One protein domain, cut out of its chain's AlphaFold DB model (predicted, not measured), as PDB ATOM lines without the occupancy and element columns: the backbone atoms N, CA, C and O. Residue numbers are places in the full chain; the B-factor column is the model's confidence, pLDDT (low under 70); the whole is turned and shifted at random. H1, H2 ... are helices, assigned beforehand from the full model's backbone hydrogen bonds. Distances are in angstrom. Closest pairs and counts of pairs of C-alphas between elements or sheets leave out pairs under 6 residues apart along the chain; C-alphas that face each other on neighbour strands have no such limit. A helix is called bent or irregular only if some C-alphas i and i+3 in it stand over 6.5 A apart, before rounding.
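What this domain is: This is residues 1 to 46 of the 136 residues of an uncharacterized protein of Latilactobacillus sakei subsp. carnosus (UniProt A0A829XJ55). Two helices, H2 and H3, make a splayed V: they come together where residues 11 to 15 of H2 meet residues 35 to 42 of H3, and they spread apart toward the link of residues 22 to 27, which bridges the open end. A short helix, H1, precedes H2 and makes a corner with it near the closed end of the V, while residues 20 to 25 stick out at the open end. The printed part has 46 residues with three named helices, in the order H1, H2, H3 along the chain, and no named strand; the class is all helix. The whole is compact, with a radius of gyration of the C-alphas of 10.4 A, and its C-alphas span 28 by 18 by 18 A along their three main axes.

Where its parts are: Start at Met 1, the chain's first residue, with its C-alpha at (31.137, 16.343, 21.278). Right after it find C-alpha 2 at (29.811, 13.122, 19.566), where H1 begins; H1 holds residues 2 to 7, Thr 2 to Ala 7, and measures 8.5 A from first to last C-alpha, with z falling along it. After the single residue Asn 8 comes H2, residues 9 to 21, from Pro 9 to Lys 21. Look for its first C-alpha at (35.102, 10.716, 11.521) and watch x rise to 51.155 at C-alpha 21; from first to last C-alpha H2 is 18.4 A long. Residues 22 to 27 then lead to H3, residues 28 to 45, which is the longest helix by residues, with 18. Its C-alphas run from Trp 28 at (40.016, 21.436, 29.007) to Asp 45 at (37.294, 24.715, 3.790), a length of 25.6 A. No helix is bent.

How they stand to each other: Begin at H1 and go on to H2. These two only just touch, with 3 pairs of C-alphas within 8 A, and they touch only at the corner by their link; H2 takes part with residues 11 to 12 alone. Their closest C-alphas are those of Ala 5 and His 12, 5.3 A apart. Their lines stand at a steep tilt of 57 degrees, and they run opposite ways. Next look from H2 to H3: they touch, with 6 pairs of C-alphas within 8 A, by residues 11 to 15 of H2 and residues 35 to 42 of H3 alone. The closest C-alphas here are those of Phe 11 and Met 39, 6.5 A apart. H2 and H3 run opposite ways at a steep tilt of 46 degrees, and their centres are 10.6 A apart. H1 and H3 are close but not clearly touching: their closest C-alphas, those of Phe 4 and Met 39, are 7.8 A apart. These two run the same way at a shallow tilt of 17 degrees. In the backbones of H1 and H3 every O i to N i+4 pair is within hydrogen-bond range; in H2 it is 8 of 9.

The domain as a whole: The two C-alphas farthest apart in the domain are those of Asp 25 and Ile 46, 28.6 A, while the first and last printed C-alphas, of Met 1 and Ile 46, are 20.1 A apart. The printed part runs from 1 to 46 and has no cut. The link from H1 to H2 is tight, and the six-residue link from H2 to H3 is short. Residues 20 to 25, of which 20 to 21 belong to H2, stand free. In the B-factor column you will find a mean pLDDT of 87.3 for the printed part; residue 1 and residues 23 to 24 are under 70, the places where the model's confidence is low.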
ATOM      1  N   MET A   1      29.884  16.760  21.943       54.62
ATOM      2  CA  MET A   1      31.137  16.343  21.278       54.62
ATOM      3  C   MET A   1      30.923  15.235  20.247       54.62
ATOM      4  O   MET A   1      31.625  15.255  19.249       54.62
ATOM      5  N   THR A   2      29.973  14.307  20.434       75.69
ATOM      6  CA  THR A   2      29.811  13.122  19.566       75.69
ATOM      7  C   THR A   2      29.308  13.426  18.157       75.69
ATOM      8  O   THR A   2      29.922  12.947  17.217       75.69
ATOM      9  N   TYR A   3      28.294  14.286  17.989       84.31
ATOM     10  CA  TYR A   3      27.668  14.512  16.674       84.31
ATOM     11  C   TYR A   3      28.669  14.822  15.546       84.31
ATOM     12  O   TYR A   3      28.723  14.104  14.553       84.31
ATOM     13  N   PHE A   4      29.506  15.857  15.699       87.94
ATOM     14  CA  PHE A   4      30.465  16.231  14.651       87.94
ATOM     15  C   PHE A   4      31.551  15.174  14.441       87.94
ATOM     16  O   PHE A   4      31.991  14.986  13.313       87.94
ATOM     17  N   ALA A   5      31.956  14.471  15.503       90.00
ATOM     18  CA  ALA A   5      32.907  13.370  15.400       90.00
ATOM     19  C   ALA A   5      32.316  12.164  14.649       90.00
ATOM     20  O   ALA A   5      33.017  11.487  13.908       90.00
ATOM     21  N   GLU A   6      31.021  11.904  14.821       88.75
ATOM     22  CA  GLU A   6      30.298  10.829  14.143       88.75
ATOM     23  C   GLU A   6      29.998  11.169  12.685       88.75
ATOM     24  O   GLU A   6      30.183  10.322  11.817       88.75
ATOM     25  N   ALA A   7      29.594  12.409  12.408       87.50
ATOM     26  CA  ALA A   7      29.329  12.887  11.055       87.50
ATOM     27  C   ALA A   7      30.615  13.048  10.221       87.50
ATOM     28  O   ALA A   7      30.597  12.817   9.009       87.50
ATOM     29  N   ASN A   8      31.734  13.403  10.865       91.31
ATOM     30  CA  ASN A   8      33.022  13.686  10.221       91.31
ATOM     31  C   ASN A   8      34.179  12.897  10.870       91.31
ATOM     32  O   ASN A   8      35.104  13.489  11.439       91.31
ATOM     33  N   PRO A   9      34.154  11.556  10.798       91.25
ATOM     34  CA  PRO A   9      35.102  10.716  11.521       91.25
ATOM     35  C   PRO A   9      36.548  10.879  11.026       91.25
ATOM     36  O   PRO A   9      37.474  10.809  11.833       91.25
ATOM     37  N   LEU A  10      36.761  11.180   9.738       91.25
ATOM     38  CA  LEU A  10      38.098  11.455   9.206       91.25
ATOM     39  C   LEU A  10      38.698  12.736   9.803       91.25
ATOM     40  O   LEU A  10      39.832  12.724  10.284       91.25
ATOM     41  N   PHE A  11      37.933  13.831   9.822       93.31
ATOM     42  CA  PHE A  11      38.373  15.086  10.438       93.31
ATOM     43  C   PHE A  11      38.642  14.898  11.924       93.31
ATOM     44  O   PHE A  11      39.685  15.319  12.417       93.31
ATOM     45  N   HIS A  12      37.760  14.182  12.623       93.31
ATOM     46  CA  HIS A  12      37.970  13.827  14.020       93.31
ATOM     47  C   HIS A  12      39.316  13.118  14.243       93.31
ATOM     48  O   HIS A  12      40.087  13.530  15.112       93.31
ATOM     49  N   GLN A  13      39.641  12.105  13.433       91.56
ATOM     50  CA  GLN A  13      40.898  11.361  13.540       91.56
ATOM     51  C   GLN A  13      42.128  12.240  13.264       91.56
ATOM     52  O   GLN A  13      43.119  12.155  13.994       91.56
ATOM     53  N   ILE A  14      42.071  13.102  12.244       91.56
ATOM     54  CA  ILE A  14      43.158  14.033  11.901       91.56
ATOM     55  C   ILE A  14      43.396  15.020  13.048       91.56
ATOM     56  O   ILE A  14      44.533  15.180  13.493       91.56
ATOM     57  N   ILE A  15      42.327  15.636  13.559       93.19
ATOM     58  CA  ILE A  15      42.402  16.638  14.626       93.19
ATOM     59  C   ILE A  15      42.965  16.014  15.898       93.19
ATOM     60  O   ILE A  15      43.901  16.567  16.467       93.19
ATOM     61  N   LEU A  16      42.468  14.844  16.316       90.75
ATOM     62  CA  LEU A  16      43.017  14.146  17.480       90.75
ATOM     63  C   LEU A  16      44.487  13.768  17.284       90.75
ATOM     64  O   LEU A  16      45.284  13.918  18.206       90.75
ATOM     65  N   THR A  17      44.874  13.314  16.090       89.50
ATOM     66  CA  THR A  17      46.278  12.986  15.794       89.50
ATOM     67  C   THR A  17      47.177  14.216  15.908       89.50
ATOM     68  O   THR A  17      48.317  14.109  16.353       89.50
ATOM     69  N   PHE A  18      46.684  15.386  15.506       87.06
ATOM     70  CA  PHE A  18      47.434  16.632  15.586       87.06
ATOM     71  C   PHE A  18      47.526  17.163  17.020       87.06
ATOM     72  O   PHE A  18      48.618  17.475  17.487       87.06
ATOM     73  N   THR A  19      46.405  17.222  17.743       85.25
ATOM     74  CA  THR A  19      46.355  17.799  19.094       85.25
ATOM     75  C   THR A  19      47.057  16.926  20.130       85.25
ATOM     76  O   THR A  19      47.733  17.456  21.007       85.25
ATOM     77  N   THR A  20      46.986  15.595  20.010       80.75
ATOM     78  CA  THR A  20      47.707  14.679  20.916       80.75
ATOM     79  C   THR A  20      49.222  14.746  20.744       80.75
ATOM     80  O   THR A  20      49.952  14.581  21.718       80.75
ATOM     81  N   LYS A  21      49.716  15.034  19.534       75.69
ATOM     82  CA  LYS A  21      51.155  15.186  19.262       75.69
ATOM     83  C   LYS A  21      51.762  16.466  19.833       75.69
ATOM     84  O   LYS A  21      52.983  16.545  19.907       75.69
ATOM     85  N   GLN A  22      50.958  17.468  20.185       72.06
ATOM     86  CA  GLN A  22      51.473  18.783  20.572       72.06
ATOM     87  C   GLN A  22      51.721  18.975  22.080       72.06
ATOM     88  O   GLN A  22      52.066  20.090  22.450       72.06
ATOM     89  N   GLU A  23      51.581  17.943  22.934       63.28
ATOM     90  CA  GLU A  23      51.755  18.025  24.409       63.28
ATOM     91  C   GLU A  23      51.319  19.388  24.987       63.28
ATOM     92  O   GLU A  23      52.079  20.118  25.622       63.28
ATOM     93  N   THR A  24      50.083  19.791  24.691       66.88
ATOM     94  CA  THR A  24      49.604  21.120  25.070       66.88
ATOM     95  C   THR A  24      49.113  21.115  26.516       66.88
ATOM     96  O   THR A  24      48.086  20.495  26.804       66.88
ATOM     97  N   ASP A  25      49.774  21.860  27.406       78.50
ATOM     98  CA  ASP A  25      49.334  22.121  28.793       78.50
ATOM     99  C   ASP A  25      48.173  23.140  28.836       78.50
ATOM    100  O   ASP A  25      48.220  24.203  29.457       78.50
ATOM    101  N   LEU A  26      47.136  22.868  28.043       81.81
ATOM    102  CA  LEU A  26      45.932  23.683  27.949       81.81
ATOM    103  C   LEU A  26      44.863  23.138  28.890       81.81
ATOM    104  O   LEU A  26      44.648  21.929  28.967       81.81
ATOM    105  N   ASP A  27      44.117  24.035  29.535       88.88
ATOM    106  CA  ASP A  27      42.903  23.642  30.242       88.88
ATOM    107  C   ASP A  27      41.868  23.034  29.272       88.88
ATOM    108  O   ASP A  27      41.845  23.322  28.069       88.88
ATOM    109  N   TRP A  28      40.971  22.204  29.809       85.00
ATOM    110  CA  TRP A  28      40.016  21.436  29.007       85.00
ATOM    111  C   TRP A  28      39.087  22.304  28.140       85.00
ATOM    112  O   TRP A  28      38.631  21.846  27.093       85.00
ATOM    113  N   ARG A  29      38.794  23.553  28.539       88.56
ATOM    114  CA  ARG A  29      37.922  24.448  27.759       88.56
ATOM    115  C   ARG A  29      38.647  24.947  26.523       88.56
ATOM    116  O   ARG A  29      38.054  24.970  25.449       88.56
ATOM    117  N   LYS A  30      39.927  25.300  26.657       89.81
ATOM    118  CA  LYS A  30      40.770  25.690  25.519       89.81
ATOM    119  C   LYS A  30      41.002  24.524  24.568       89.81
ATOM    120  O   LYS A  30      40.899  24.717  23.363       89.81
ATOM    121  N   GLN A  31      41.229  23.317  25.092       88.19
ATOM    122  CA  GLN A  31      41.327  22.108  24.267       88.19
ATOM    123  C   GLN A  31      40.031  21.851  23.484       88.19
ATOM    124  O   GLN A  31      40.072  21.578  22.286       88.19
ATOM    125  N   ALA A  32      38.873  21.984  24.141       89.12
ATOM    126  CA  ALA A  32      37.578  21.837  23.487       89.12
ATOM    127  C   ALA A  32      37.334  22.919  22.424       89.12
ATOM    128  O   ALA A  32      36.860  22.589  21.341       89.12
ATOM    129  N   SER A  33      37.674  24.183  22.708       91.81
ATOM    130  CA  SER A  33      37.582  25.278  21.732       91.81
ATOM    131  C   SER A  33      38.434  24.978  20.505       91.81
ATOM    132  O   SER A  33      37.909  24.946  19.402       91.81
ATOM    133  N   LEU A  34      39.709  24.638  20.715       91.12
ATOM    134  CA  LEU A  34      40.650  24.339  19.640       91.12
ATOM    135  C   LEU A  34      40.171  23.173  18.762       91.12
ATOM    136  O   LEU A  34      40.279  23.227  17.541       91.12
ATOM    137  N   TYR A  35      39.606  22.129  19.374       92.69
ATOM    138  CA  TYR A  35      38.996  21.023  18.638       92.69
ATOM    139  C   TYR A  35      37.861  21.494  17.717       92.69
ATOM    140  O   TYR A  35      37.814  21.085  16.557       92.69
ATOM    141  N   TYR A  36      36.945  22.333  18.215       93.62
ATOM    142  CA  TYR A  36      35.833  22.838  17.407       93.62
ATOM    143  C   TYR A  36      36.298  23.820  16.334       93.62
ATOM    144  O   TYR A  36      35.805  23.734  15.214       93.62
ATOM    145  N   ASP A  37      37.278  24.672  16.637       94.75
ATOM    146  CA  ASP A  37      37.869  25.595  15.668       94.75
ATOM    147  C   ASP A  37      38.462  24.821  14.480       94.75
ATOM    148  O   ASP A  37      38.154  25.124  13.328       94.75
ATOM    149  N   TYR A  38      39.224  23.750  14.741       95.00
ATOM    150  CA  TYR A  38      39.726  22.882  13.672       95.00
ATOM    151  C   TYR A  38      38.617  22.123  12.944       95.00
ATOM    152  O   TYR A  38      38.653  22.030  11.722       95.00
ATOM    153  N   MET A  39      37.640  21.567  13.665       95.06
ATOM    154  CA  MET A  39      36.548  20.807  13.049       95.06
ATOM    155  C   MET A  39      35.746  21.681  12.083       95.06
ATOM    156  O   MET A  39      35.459  21.249  10.971       95.06
ATOM    157  N   PHE A  40      35.409  22.906  12.487       95.06
ATOM    158  CA  PHE A  40      34.672  23.832  11.634       95.06
ATOM    159  C   PHE A  40      35.524  24.355  10.484       95.06
ATOM    160  O   PHE A  40      35.021  24.391   9.369       95.06
ATOM    161  N   ALA A  41      36.814  24.639  10.696       95.50
ATOM    162  CA  ALA A  41      37.719  24.961   9.591       95.50
ATOM    163  C   ALA A  41      37.771  23.825   8.553       95.50
ATOM    164  O   ALA A  41      37.644  24.066   7.359       95.50
ATOM    165  N   CYS A  42      37.874  22.564   8.989       94.06
ATOM    166  CA  CYS A  42      37.828  21.426   8.072       94.06
ATOM    167  C   CYS A  42      36.491  21.328   7.322       94.06
ATOM    168  O   CYS A  42      36.501  21.090   6.122       94.06
ATOM    169  N   ILE A  43      35.358  21.493   8.008       92.12
ATOM    170  CA  ILE A  43      34.027  21.394   7.389       92.12
ATOM    171  C   ILE A  43      33.794  22.508   6.359       92.12
ATOM    172  O   ILE A  43      33.217  22.238   5.310       92.12
ATOM    173  N   GLU A  44      34.223  23.734   6.657       93.44
ATOM    174  CA  GLU A  44      34.012  24.891   5.782       93.44
ATOM    175  C   GLU A  44      34.978  24.902   4.588       93.44
ATOM    176  O   GLU A  44      34.569  25.220   3.472       93.44
ATOM    177  N   ASP A  45      36.244  24.523   4.797       93.44
ATOM    178  CA  ASP A  45      37.294  24.715   3.790       93.44
ATOM    179  C   ASP A  45      37.629  23.450   2.980       93.44
ATOM    180  O   ASP A  45      38.260  23.550   1.923       93.44
ATOM    181  N   ILE A  46      37.248  22.251   3.443       91.75
ATOM    182  CA  ILE A  46      37.563  20.985   2.766       91.75
ATOM    183  C   ILE A  46      36.319  20.448   2.042       91.75
ATOM    184  O   ILE A  46      35.379  19.993   2.697       91.75
TER     185      ILE A  46